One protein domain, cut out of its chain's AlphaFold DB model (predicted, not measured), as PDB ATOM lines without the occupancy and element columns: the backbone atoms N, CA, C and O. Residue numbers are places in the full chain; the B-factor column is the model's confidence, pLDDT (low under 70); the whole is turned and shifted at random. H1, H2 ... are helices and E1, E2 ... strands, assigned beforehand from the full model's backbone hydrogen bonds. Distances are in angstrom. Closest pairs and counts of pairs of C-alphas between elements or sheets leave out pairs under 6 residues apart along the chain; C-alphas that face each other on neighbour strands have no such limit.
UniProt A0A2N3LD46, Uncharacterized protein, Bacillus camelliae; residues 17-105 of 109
ATOM      1  N   SER A  17      47.217 -60.504 -69.751       93.56
ATOM      2  CA  SER A  17      47.274 -61.313 -68.543       93.56
ATOM      3  C   SER A  17      47.292 -62.791 -68.905       93.56
ATOM      4  O   SER A  17      46.594 -63.243 -69.805       93.56
ATOM      5  N   LYS A  18      48.092 -63.554 -68.162       93.81
ATOM      6  CA  LYS A  18      48.108 -65.013 -68.258       93.81
ATOM      7  C   LYS A  18      46.947 -65.568 -67.437       93.81
ATOM      8  O   LYS A  18      46.854 -65.245 -66.250       93.81
ATOM      9  N   ILE A  19      46.102 -66.388 -68.051       92.38
ATOM     10  CA  ILE A  19      45.039 -67.134 -67.365       92.38
ATOM     11  C   ILE A  19      45.524 -68.561 -67.077       92.38
ATOM     12  O   ILE A  19      45.409 -69.037 -65.947       92.38
ATOM     13  N   SER A  20      46.145 -69.204 -68.070       92.88
ATOM     14  CA  SER A  20      46.767 -70.531 -67.977       92.88
ATOM     15  C   SER A  20      48.078 -70.573 -68.780       92.88
ATOM     16  O   SER A  20      48.548 -69.548 -69.266       92.88
ATOM     17  N   GLU A  21      48.729 -71.734 -68.901       91.38
ATOM     18  CA  GLU A  21      49.928 -71.875 -69.745       91.38
ATOM     19  C   GLU A  21      49.668 -71.552 -71.224       91.38
ATOM     20  O   GLU A  21      50.551 -71.017 -71.903       91.38
ATOM     21  N   THR A  22      48.453 -71.823 -71.692       92.69
ATOM     22  CA  THR A  22      48.050 -71.677 -73.091       92.69
ATOM     23  C   THR A  22      47.024 -70.563 -73.291       92.69
ATOM     24  O   THR A  22      46.931 -70.042 -74.391       92.69
ATOM     25  N   ASN A  23      46.343 -70.104 -72.240       94.12
ATOM     26  CA  ASN A  23      45.298 -69.091 -72.344       94.12
ATOM     27  C   ASN A  23      45.726 -67.712 -71.814       94.12
ATOM     28  O   ASN A  23      46.258 -67.579 -70.698       94.12
ATOM     29  N   TYR A  24      45.451 -66.675 -72.607       94.19
ATOM     30  CA  TYR A  24      45.814 -65.285 -72.349       94.19
ATOM     31  C   TYR A  24      44.632 -64.361 -72.622       94.19
ATOM     32  O   TYR A  24      44.056 -64.381 -73.701       94.19
ATOM     33  N   LEU A  25      44.343 -63.478 -71.668       93.69
ATOM     34  CA  LEU A  25      43.396 -62.389 -71.870       93.69
ATOM     35  C   LEU A  25      44.162 -61.153 -72.337       93.69
ATOM     36  O   LEU A  25      45.131 -60.745 -71.686       93.69
ATOM     37  N   ILE A  26      43.735 -60.563 -73.446       94.50
ATOM     38  CA  ILE A  26      44.398 -59.427 -74.085       94.50
ATOM     39  C   ILE A  26      43.432 -58.247 -74.150       94.50
ATOM     40  O   ILE A  26      42.248 -58.412 -74.434       94.50
ATOM     41  N   VAL A  27      43.959 -57.050 -73.909       94.25
ATOM     42  CA  VAL A  27      43.264 -55.778 -74.111       94.25
ATOM     43  C   VAL A  27      44.094 -54.935 -75.063       94.25
ATOM     44  O   VAL A  27      45.277 -54.696 -74.806       94.25
ATOM     45  N   MET A  28      43.483 -54.487 -76.155       94.06
ATOM     46  CA  MET A  28      44.087 -53.569 -77.120       94.06
ATOM     47  C   MET A  28      43.248 -52.304 -77.219       94.06
ATOM     48  O   MET A  28      42.027 -52.381 -77.353       94.06
ATOM     49  N   ILE A  29      43.905 -51.148 -77.189       93.88
ATOM     50  CA  ILE A  29      43.253 -49.842 -77.288       93.88
ATOM     51  C   ILE A  29      43.727 -49.163 -78.568       93.88
ATOM     52  O   ILE A  29      44.924 -49.019 -78.821       93.88
ATOM     53  N   GLN A  30      42.781 -48.743 -79.395       92.69
ATOM     54  CA  GLN A  30      43.054 -48.065 -80.656       92.69
ATOM     55  C   GLN A  30      42.305 -46.738 -80.696       92.69
ATOM     56  O   GLN A  30      41.143 -46.672 -80.306       92.69
ATOM     57  N   ASN A  31      42.949 -45.682 -81.193       90.25
ATOM     58  CA  ASN A  31      42.249 -44.431 -81.483       90.25
ATOM     59  C   ASN A  31      41.314 -44.651 -82.676       90.25
ATOM     60  O   ASN A  31      41.749 -45.138 -83.722       90.25
ATOM     61  N   ALA A  32      40.046 -44.276 -82.536       83.94
ATOM     62  CA  ALA A  32      39.089 -44.356 -83.630       83.94
ATOM     63  C   ALA A  32      39.216 -43.126 -84.550       83.94
ATOM     64  O   ALA A  32      39.390 -41.996 -84.092       83.94
ATOM     65  N   ASN A  33      39.086 -43.331 -85.865       73.75
ATOM     66  CA  ASN A  33      39.284 -42.283 -86.882       73.75
ATOM     67  C   ASN A  33      38.335 -41.072 -86.747       73.75
ATOM     68  O   ASN A  33      38.642 -40.001 -87.260       73.75
ATOM     69  N   ALA A  34      37.189 -41.230 -86.077       74.69
ATOM     70  CA  ALA A  34      36.194 -40.176 -85.859       74.69
ATOM     71  C   ALA A  34      36.324 -39.480 -84.484       74.69
ATOM     72  O   ALA A  34      35.443 -38.715 -84.097       74.69
ATOM     73  N   GLY A  35      37.410 -39.750 -83.751       82.12
ATOM     74  CA  GLY A  35      37.529 -39.447 -82.326       82.12
ATOM     75  C   GLY A  35      37.064 -40.619 -81.457       82.12
ATOM     76  O   GLY A  35      36.313 -41.485 -81.906       82.12
ATOM     77  N   GLY A  36      37.542 -40.656 -80.212       90.69
ATOM     78  CA  GLY A  36      37.282 -41.748 -79.274       90.69
ATOM     79  C   GLY A  36      38.245 -42.932 -79.414       90.69
ATOM     80  O   GLY A  36      39.278 -42.853 -80.083       90.69
ATOM     81  N   TYR A  37      37.894 -44.034 -78.756       94.12
ATOM     82  CA  TYR A  37      38.724 -45.221 -78.591       94.12
ATOM     83  C   TYR A  37      37.927 -46.488 -78.895       94.12
ATOM     84  O   TYR A  37      36.773 -46.622 -78.490       94.12
ATOM     85  N   THR A  38      38.558 -47.445 -79.560       94.31
ATOM     86  CA  THR A  38      38.072 -48.819 -79.672       94.31
ATOM     87  C   THR A  38      38.887 -49.682 -78.725       94.31
ATOM     88  O   THR A  38      40.110 -49.775 -78.858       94.31
ATOM     89  N   LEU A  39      38.207 -50.321 -77.777       93.38
ATOM     90  CA  LEU A  39      38.786 -51.363 -76.944       93.38
ATOM     91  C   LEU A  39      38.451 -52.706 -77.565       93.38
ATOM     92  O   LEU A  39      37.290 -52.981 -77.870       93.38
ATOM     93  N   THR A  40      39.464 -53.547 -77.715       94.00
ATOM     94  CA  THR A  40      39.294 -54.944 -78.105       94.00
ATOM     95  C   THR A  40      39.763 -55.822 -76.959       94.00
ATOM     96  O   THR A  40      40.936 -55.783 -76.583       94.00
ATOM     97  N   TYR A  41      38.839 -56.600 -76.412       93.00
ATOM     98  CA  TYR A  41      39.102 -57.665 -75.458       93.00
ATOM     99  C   TYR A  41      39.192 -58.973 -76.227       93.00
ATOM    100  O   TYR A  41      38.312 -59.265 -77.035       93.00
ATOM    101  N   ILE A  42      40.243 -59.748 -75.995       93.88
ATOM    102  CA  ILE A  42      40.474 -60.997 -76.720       93.88
ATOM    103  C   ILE A  42      40.798 -62.091 -75.721       93.88
ATOM    104  O   ILE A  42      41.712 -61.939 -74.906       93.88
ATOM    105  N   ASP A  43      40.058 -63.188 -75.815       93.19
ATOM    106  CA  ASP A  43      40.404 -64.438 -75.155       93.19
ATOM    107  C   ASP A  43      41.233 -65.293 -76.126       93.19
ATOM    108  O   ASP A  43      40.725 -65.798 -77.127       93.19
ATOM    109  N   CYS A  44      42.539 -65.377 -75.880       94.06
ATOM    110  CA  CYS A  44      43.487 -66.056 -76.755       94.06
ATOM    111  C   CYS A  44      43.914 -67.388 -76.139       94.06
ATOM    112  O   CYS A  44      44.777 -67.440 -75.258       94.06
ATOM    113  N   GLU A  45      43.329 -68.474 -76.634       93.88
ATOM    114  CA  GLU A  45      43.764 -69.837 -76.355       93.88
ATOM    115  C   GLU A  45      44.782 -70.278 -77.414       93.88
ATOM    116  O   GLU A  45      44.457 -70.468 -78.581       93.88
ATOM    117  N   LEU A  46      46.045 -70.435 -77.014       92.38
ATOM    118  CA  LEU A  46      47.126 -70.827 -77.918       92.38
ATOM    119  C   LEU A  46      46.886 -72.209 -78.540       92.38
ATOM    120  O   LEU A  46      47.389 -72.457 -79.632       92.38
ATOM    121  N   SER A  47      46.136 -73.098 -77.875       92.12
ATOM    122  CA  SER A  47      45.788 -74.403 -78.451       92.12
ATOM    123  C   SER A  47      44.755 -74.339 -79.576       92.12
ATOM    124  O   SER A  47      44.589 -75.334 -80.278       92.12
ATOM    125  N   ASP A  48      44.075 -73.203 -79.758       93.00
ATOM    126  CA  ASP A  48      43.117 -73.020 -80.854       93.00
ATOM    127  C   ASP A  48      43.817 -72.756 -82.196       93.00
ATOM    128  O   ASP A  48      43.196 -72.877 -83.251       93.00
ATOM    129  N   TYR A  49      45.116 -72.440 -82.164       92.44
ATOM    130  CA  TYR A  49      45.932 -72.197 -83.346       92.44
ATOM    131  C   TYR A  49      46.683 -73.460 -83.761       92.44
ATOM    132  O   TYR A  49      47.262 -74.185 -82.948       92.44
ATOM    133  N   THR A  50      46.745 -73.696 -85.065       94.25
ATOM    134  CA  THR A  50      47.549 -74.771 -85.642       94.25
ATOM    135  C   THR A  50      49.047 -74.482 -85.509       94.25
ATOM    136  O   THR A  50      49.488 -73.331 -85.444       94.25
ATOM    137  N   GLU A  51      49.872 -75.533 -85.555       94.00
ATOM    138  CA  GLU A  51      51.339 -75.392 -85.567       94.00
ATOM    139  C   GLU A  51      51.826 -74.503 -86.720       94.00
ATOM    140  O   GLU A  51      52.781 -73.743 -86.569       94.00
ATOM    141  N   LYS A  52      51.139 -74.562 -87.868       95.25
ATOM    142  CA  LYS A  52      51.465 -73.752 -89.043       95.25
ATOM    143  C   LYS A  52      51.203 -72.265 -88.805       95.25
ATOM    144  O   LYS A  52      52.050 -71.454 -89.160       95.25
ATOM    145  N   GLU A  53      50.062 -71.911 -88.218       94.69
ATOM    146  CA  GLU A  53      49.720 -70.522 -87.868       94.69
ATOM    147  C   GLU A  53      50.688 -69.964 -86.821       94.69
ATOM    148  O   GLU A  53      51.179 -68.838 -86.941       94.69
ATOM    149  N   CYS A  54      51.030 -70.792 -85.833       92.75
ATOM    150  CA  CYS A  54      52.036 -70.471 -84.831       92.75
ATOM    151  C   CYS A  54      53.402 -70.162 -85.459       92.75
ATOM    152  O   CYS A  54      54.020 -69.147 -85.130       92.75
ATOM    153  N   GLU A  55      53.874 -71.024 -86.359       94.75
ATOM    154  CA  GLU A  55      55.170 -70.859 -87.014       94.75
ATOM    155  C   GLU A  55      55.184 -69.659 -87.971       94.75
ATOM    156  O   GLU A  55      56.148 -68.893 -87.965       94.75
ATOM    157  N   ASP A  56      54.106 -69.434 -88.729       95.44
ATOM    158  CA  ASP A  56      53.973 -68.275 -89.623       95.44
ATOM    159  C   ASP A  56      54.095 -66.958 -88.845       95.44
ATOM    160  O   ASP A  56      54.934 -66.113 -89.164       95.44
ATOM    161  N   VAL A  57      53.346 -66.811 -87.747       95.12
ATOM    162  CA  VAL A  57      53.420 -65.621 -86.886       95.12
ATOM    163  C   VAL A  57      54.799 -65.480 -86.239       95.12
ATOM    164  O   VAL A  57      55.358 -64.379 -86.211       95.12
ATOM    165  N   ARG A  58      55.391 -66.577 -85.755       94.50
ATOM    166  CA  ARG A  58      56.728 -66.550 -85.147       94.50
ATOM    167  C   ARG A  58      57.783 -66.041 -86.127       94.50
ATOM    168  O   ARG A  58      58.582 -65.182 -85.754       94.50
ATOM    169  N   LEU A  59      57.775 -66.548 -87.361       95.19
ATOM    170  CA  LEU A  59      58.716 -66.158 -88.410       95.19
ATOM    171  C   LEU A  59      58.450 -64.733 -88.901       95.19
ATOM    172  O   LEU A  59      59.379 -63.929 -88.977       95.19
ATOM    173  N   ARG A  60      57.186 -64.395 -89.174       95.75
ATOM    174  CA  ARG A  60      56.774 -63.082 -89.694       95.75
ATOM    175  C   ARG A  60      57.176 -61.931 -88.779       95.75
ATOM    176  O   ARG A  60      57.582 -60.881 -89.270       95.75
ATOM    177  N   PHE A  61      57.051 -62.119 -87.468       94.44
ATOM    178  CA  PHE A  61      57.349 -61.083 -86.476       94.44
ATOM    179  C   PHE A  61      58.674 -61.310 -85.732       94.44
ATOM    180  O   PHE A  61      58.972 -60.557 -84.809       94.44
ATOM    181  N   ASN A  62      59.466 -62.314 -86.134       94.38
ATOM    182  CA  ASN A  62      60.742 -62.693 -85.515       94.38
ATOM    183  C   ASN A  62      60.656 -62.787 -83.976       94.38
ATOM    184  O   ASN A  62      61.386 -62.113 -83.245       94.38
ATOM    185  N   LEU A  63      59.699 -63.576 -83.487       93.38
ATOM    186  CA  LEU A  63      59.347 -63.615 -82.069       93.38
ATOM    187  C   LEU A  63      60.235 -64.570 -81.273       93.38
ATOM    188  O   LEU A  63      60.490 -65.704 -81.686       93.38
ATOM    189  N   ASP A  64      60.623 -64.128 -80.076       89.56
ATOM    190  CA  ASP A  64      61.247 -64.988 -79.077       89.56
ATOM    191  C   ASP A  64      60.212 -66.009 -78.555       89.56
ATOM    192  O   ASP A  64      59.178 -65.608 -78.007       89.56
ATOM    193  N   PRO A  65      60.472 -67.325 -78.673       79.81
ATOM    194  CA  PRO A  65      59.548 -68.367 -78.227       79.81
ATOM    195  C   PRO A  65      59.269 -68.362 -76.714       79.81
ATOM    196  O   PRO A  65      58.278 -68.967 -76.281       79.81
ATOM    197  N   SER A  66      60.104 -67.691 -75.913       87.88
ATOM    198  CA  SER A  66      59.898 -67.492 -74.476       87.88
ATOM    199  C   SER A  66      58.886 -66.381 -74.158       87.88
ATOM    200  O   SER A  66      58.224 -66.434 -73.117       87.88
ATOM    201  N   ASN A  67      58.677 -65.414 -75.061       92.44
ATOM    202  CA  ASN A  67      57.746 -64.308 -74.849       92.44
ATOM    203  C   ASN A  67      56.318 -64.677 -75.283       92.44
ATOM    204  O   ASN A  67      55.787 -64.199 -76.288       92.44
ATOM    205  N   LYS A  68      55.671 -65.529 -74.483       93.06
ATOM    206  CA  LYS A  68      54.324 -66.047 -74.777       93.06
ATOM    207  C   LYS A  68      53.239 -64.971 -74.863       93.06
ATOM    208  O   LYS A  68      52.305 -65.129 -75.636       93.06
ATOM    209  N   LYS A  69      53.367 -63.864 -74.121       94.06
ATOM    210  CA  LYS A  69      52.384 -62.767 -74.158       94.06
ATOM    211  C   LYS A  69      52.427 -62.001 -75.475       94.06
ATOM    212  O   LYS A  69      51.381 -61.763 -76.068       94.06
ATOM    213  N   LEU A  70      53.625 -61.644 -75.943       95.19
ATOM    214  CA  LEU A  70      53.785 -61.011 -77.252       95.19
ATOM    215  C   LEU A  70      53.344 -61.951 -78.375       95.19
ATOM    216  O   LEU A  70      52.715 -61.512 -79.334       95.19
ATOM    217  N   PHE A  71      53.624 -63.246 -78.226       94.81
ATOM    218  CA  PHE A  71      53.175 -64.251 -79.178       94.81
ATOM    219  C   PHE A  71      51.647 -64.344 -79.264       94.81
ATOM    220  O   PHE A  71      51.112 -64.257 -80.366       94.81
ATOM    221  N   ALA A  72      50.951 -64.419 -78.125       94.56
ATOM    222  CA  ALA A  72      49.489 -64.406 -78.073       94.56
ATOM    223  C   ALA A  72      48.907 -63.141 -78.730       94.56
ATOM    224  O   ALA A  72      48.050 -63.244 -79.601       94.56
ATOM    225  N   VAL A  73      49.450 -61.956 -78.410       94.81
ATOM    226  CA  VAL A  73      49.060 -60.685 -79.051       94.81
ATOM    227  C   VAL A  73      49.171 -60.765 -80.574       94.81
ATOM    228  O   VAL A  73      48.215 -60.435 -81.270       94.81
ATOM    229  N   ARG A  74      50.302 -61.240 -81.107       95.44
ATOM    230  CA  ARG A  74      50.517 -61.318 -82.559       95.44
ATOM    231  C   ARG A  74      49.641 -62.359 -83.246       95.44
ATOM    232  O   ARG A  74      49.180 -62.100 -84.356       95.44
ATOM    233  N   LEU A  75      49.387 -63.497 -82.604       94.06
ATOM    234  CA  LEU A  75      48.445 -64.500 -83.105       94.06
ATOM    235  C   LEU A  75      47.026 -63.934 -83.182       94.06
ATOM    236  O   LEU A  75      46.366 -64.064 -84.214       94.06
ATOM    237  N   SER A  76      46.581 -63.248 -82.128       92.88
ATOM    238  CA  SER A  76      45.275 -62.591 -82.099       92.88
ATOM    239  C   SER A  76      45.149 -61.488 -83.149       92.88
ATOM    240  O   SER A  76      44.129 -61.424 -83.822       92.88
ATOM    241  N   GLU A  77      46.177 -60.659 -83.351       91.94
ATOM    242  CA  GLU A  77      46.165 -59.627 -84.399       91.94
ATOM    243  C   GLU A  77      46.152 -60.216 -85.815       91.94
ATOM    244  O   GLU A  77      45.596 -59.598 -86.724       91.94
ATOM    245  N   HIS A  78      46.795 -61.371 -86.026       92.00
ATOM    246  CA  HIS A  78      46.945 -61.934 -87.365       92.00
ATOM    247  C   HIS A  78      45.758 -62.791 -87.810       92.00
ATOM    248  O   HIS A  78      45.328 -62.660 -88.956       92.00
ATOM    249  N   TYR A  79      45.238 -63.643 -86.925       87.81
ATOM    250  CA  TYR A  79      44.176 -64.594 -87.266       87.81
ATOM    251  C   TYR A  79      42.837 -64.278 -86.599       87.81
ATOM    252  O   TYR A  79      41.809 -64.600 -87.183       87.81
ATOM    253  N   GLY A  80      42.839 -63.586 -85.451       70.06
ATOM    254  CA  GLY A  80      41.631 -63.200 -84.715       70.06
ATOM    255  C   GLY A  80      40.847 -64.394 -84.163       70.06
ATOM    256  O   GLY A  80      40.343 -65.220 -84.909       70.06
ATOM    257  N   HIS A  81      40.680 -64.480 -82.846       69.25
ATOM    258  CA  HIS A  81      39.776 -65.455 -82.223       69.25
ATOM    259  C   HIS A  81      39.048 -64.785 -81.063       69.25
ATOM    260  O   HIS A  81      39.642 -63.945 -80.403       69.25
ATOM    261  N   TYR A  82      37.764 -65.114 -80.880       81.31
ATOM    262  CA  TYR A  82      36.870 -64.617 -79.821       81.31
ATOM    263  C   TYR A  82      37.214 -63.220 -79.280       81.31
ATOM    264  O   TYR A  82      37.742 -63.055 -78.180       81.31
ATOM    265  N   GLU A  83      36.885 -62.203 -80.075       90.62
ATOM    266  CA  GLU A  83      37.043 -60.805 -79.689       90.62
ATOM    267  C   GLU A  83      35.707 -60.175 -79.280       90.62
ATOM    268  O   GLU A  83      34.664 -60.391 -79.902       90.62
ATOM    269  N   TRP A  84      35.760 -59.338 -78.250       92.31
ATOM    270  CA  TRP A  84      34.700 -58.409 -77.897       92.31
ATOM    271  C   TRP A  84      35.206 -56.983 -78.080       92.31
ATOM    272  O   TRP A  84      36.282 -56.629 -77.597       92.31
ATOM    273  N   LYS A  85      34.424 -56.150 -78.769       92.81
ATOM    274  CA  LYS A  85      34.787 -54.762 -79.062       92.81
ATOM    275  C   LYS A  85      33.817 -53.795 -78.403       92.81
ATOM    276  O   LYS A  85      32.614 -53.864 -78.644       92.81
ATOM    277  N   THR A  86      34.365 -52.841 -77.663       92.44
ATOM    278  CA  THR A  86      33.627 -51.703 -77.104       92.44
ATOM    279  C   THR A  86      34.156 -50.410 -77.717       92.44
ATOM    280  O   THR A  86      35.352 -50.267 -77.970       92.44
ATOM    281  N   HIS A  87      33.259 -49.457 -77.971       93.94
ATOM    282  CA  HIS A  87      33.618 -48.125 -78.450       93.94
ATOM    283  C   HIS A  87      33.383 -47.105 -77.339       93.94
ATOM    284  O   HIS A  87      32.262 -46.961 -76.854       93.94
ATOM    285  N   CYS A  88      34.428 -46.366 -76.981       93.19
ATOM    286  CA  CYS A  88      34.387 -45.293 -75.999       93.19
ATOM    287  C   CYS A  88      34.495 -43.950 -76.719       93.19
ATOM    288  O   CYS A  88      35.445 -43.691 -77.453       93.19
ATOM    289  N   LYS A  89      33.510 -43.077 -76.513       93.25
ATOM    290  CA  LYS A  89      33.417 -41.771 -77.191       93.25
ATOM    291  C   LYS A  89      34.525 -40.782 -76.795       93.25
ATOM    292  O   LYS A  89      34.820 -39.865 -77.553       93.25
ATOM    293  N   ASP A  90      35.121 -40.954 -75.618       92.44
ATOM    294  CA  ASP A  90      36.142 -40.077 -75.045       92.44
ATOM    295  C   ASP A  90      37.030 -40.838 -74.043       92.44
ATOM    296  O   ASP A  90      36.813 -42.022 -73.767       92.44
ATOM    297  N   PHE A  91      38.058 -40.158 -73.523       89.88
ATOM    298  CA  PHE A  91      39.026 -40.752 -72.598       89.88
ATOM    299  C   PHE A  91      38.397 -41.105 -71.245       89.88
ATOM    300  O   PHE A  91      38.762 -42.106 -70.645       89.88
ATOM    301  N   VAL A  92      37.413 -40.334 -70.776       92.19
ATOM    302  CA  VAL A  92      36.718 -40.628 -69.512       92.19
ATOM    303  C   VAL A  92      35.959 -41.949 -69.628       92.19
ATOM    304  O   VAL A  92      36.143 -42.835 -68.800       92.19
ATOM    305  N   SER A  93      35.207 -42.124 -70.716       92.06
ATOM    306  CA  SER A  93      34.466 -43.357 -71.005       92.06
ATOM    307  C   SER A  93      35.402 -44.563 -71.193       92.06
ATOM    308  O   SER A  93      35.022 -45.690 -70.898       92.06
ATOM    309  N   LEU A  94      36.625 -44.348 -71.699       91.50
ATOM    310  CA  LEU A  94      37.660 -45.387 -71.789       91.50
ATOM    311  C   LEU A  94      38.112 -45.845 -70.396       91.50
ATOM    312  O   LEU A  94      38.205 -47.043 -70.142       91.50
ATOM    313  N   ILE A  95      38.400 -44.894 -69.507       91.50
ATOM    314  CA  ILE A  95      38.856 -45.176 -68.143       91.50
ATOM    315  C   ILE A  95      37.776 -45.897 -67.334       91.50
ATOM    316  O   ILE A  95      38.101 -46.864 -66.650       91.50
ATOM    317  N   GLU A  96      36.513 -45.476 -67.438       90.56
ATOM    318  CA  GLU A  96      35.383 -46.140 -66.769       90.56
ATOM    319  C   GLU A  96      35.234 -47.601 -67.224       90.56
ATOM    320  O   GLU A  96      35.218 -48.507 -66.393       90.56
ATOM    321  N   GLU A  97      35.237 -47.845 -68.538       90.62
ATOM    322  CA  GLU A  97      35.147 -49.195 -69.112       90.62
ATOM    323  C   GLU A  97      36.304 -50.098 -68.641       90.62
ATOM    324  O   GLU A  97      36.092 -51.242 -68.233       90.62
ATOM    325  N   LEU A  98      37.542 -49.589 -68.651       89.44
ATOM    326  CA  LEU A  98      38.712 -50.357 -68.214       89.44
ATOM    327  C   LEU A  98      38.735 -50.601 -66.707       89.44
ATOM    328  O   LEU A  98      39.205 -51.659 -66.281       89.44
ATOM    329  N   HIS A  99      38.266 -49.645 -65.908       87.56
ATOM    330  CA  HIS A  99      38.186 -49.782 -64.458       87.56
ATOM    331  C   HIS A  99      37.220 -50.905 -64.054       87.56
ATOM    332  O   HIS A  99      37.519 -51.670 -63.138       87.56
ATOM    333  N   ASP A 100      36.098 -51.040 -64.763       81.00
ATOM    334  CA  ASP A 100      35.089 -52.058 -64.463       81.00
ATOM    335  C   ASP A 100      35.457 -53.441 -65.026       81.00
ATOM    336  O   ASP A 100      35.139 -54.470 -64.419       81.00
ATOM    337  N   ALA A 101      36.156 -53.487 -66.167       79.62
ATOM    338  CA  ALA A 101      36.497 -54.733 -66.855       79.62
ATOM    339  C   ALA A 101      37.873 -55.312 -66.480       79.62
ATOM    340  O   ALA A 101      38.126 -56.504 -66.689       79.62
ATOM    341  N   THR A 102      38.793 -54.496 -65.961       81.94
ATOM    342  CA  THR A 102      40.198 -54.887 -65.782       81.94
ATOM    343  C   THR A 102      40.747 -54.488 -64.414       81.94
ATOM    344  O   THR A 102      40.088 -53.855 -63.601       81.94
ATOM    345  N   SER A 103      41.978 -54.913 -64.123       80.56
ATOM    346  CA  SER A 103      42.655 -54.604 -62.858       80.56
ATOM    347  C   SER A 103      44.079 -54.088 -63.066       80.56
ATOM    348  O   SER A 103      44.926 -54.284 -62.192       80.56
ATOM    349  N   PHE A 104      44.390 -53.532 -64.244       78.75
ATOM    350  CA  PHE A 104      45.721 -52.988 -64.532       78.75
ATOM    351  C   PHE A 104      45.799 -51.488 -64.271       78.75
ATOM    352  O   PHE A 104      44.789 -50.796 -64.289       78.75
ATOM    353  N   ASP A 105      47.007 -51.007 -63.969       76.06
ATOM    354  CA  ASP A 105      47.239 -49.615 -63.588       76.06
ATOM    355  C   ASP A 105      46.948 -48.676 -64.766       76.06
ATOM    356  O   ASP A 105      47.697 -48.633 -65.742       76.06
TER     357      ASP A 105
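AT A GLANCE: This is residues 17 to 105 of the 109 residues of an uncharacterized protein of Bacillus camelliae (UniProt A0A2N3LD46). A narrow three-stranded antiparallel sheet, built on the long hairpin E1 and E2 with the shorter E3 beside E2, has a helix over each face at opposite ends: H2 crosses one face near the start of E1, and H3 runs along the other face near the end of E3. H1 packs on H2, away from the sheet. The printed part has 89 residues, with elements in the order E1 E2 H1 H2 E3 H3, sheet order E1 E2 E3, and a mixed class of helices and strands. It is only just compact, close to loose, with a radius of gyration of the C-alphas of 14.3 A and spans of 40 by 27 by 21 A.

IN THESE COORDINATES: E1, residues 23 to 31, begins at C-alpha 23 (45.298, -69.091, -72.344) and is 26.5 A long. E2 is residues 37 to 45, 25.2 A. H1 is residues 51 to 60, 14.1 A, and H2 residues 68 to 79, 16.2 A. E3 is residues 83 to 88, 16.2 A. H3, residues 91 to 101, 15.3 A, ends at C-alpha 101 (36.497, -54.733, -66.855).

HOW THE PARTS SIT: E1 and E2 form an antiparallel hairpin, with N 28 and O 40 at 2.9 A. E2 and E3 are antiparallel, with N 39 and O 86 at 2.9 A. Residues 17 to 18 pair antiparallel with residues 24 to 25 of E1. H2 is on the sheet at a height of 8.6 A, across the strands at 64 degrees to E1 on the local plane; its Ala 72 and Cys 44 have the closest C-alphas of H2 and E2, 6.4 A. H3 is on the opposite face at a height of 9.2 A, along the strands at 16 degrees to E2 on the local plane; the closest C-alphas of H3 and E3 are those of Leu 94 and Cys 88, 5.3 A. H1 and H2 touch, about perpendicular at 82 degrees, closest at the C-alphas of Val 57 and Leu 75, 6.3 A. H1 is not on the sheet, and H2 and H3 are apart. In H1, H2 and H3 every O i to N i+4 pair is within hydrogen-bond range.

THE WHOLE: The C-alphas farthest apart, of Lys 52 and Val 92, are 41.2 A apart. The printed part has no cut and no long link. The mean pLDDT of the printed part is 90.6, and residue 81 is under 70.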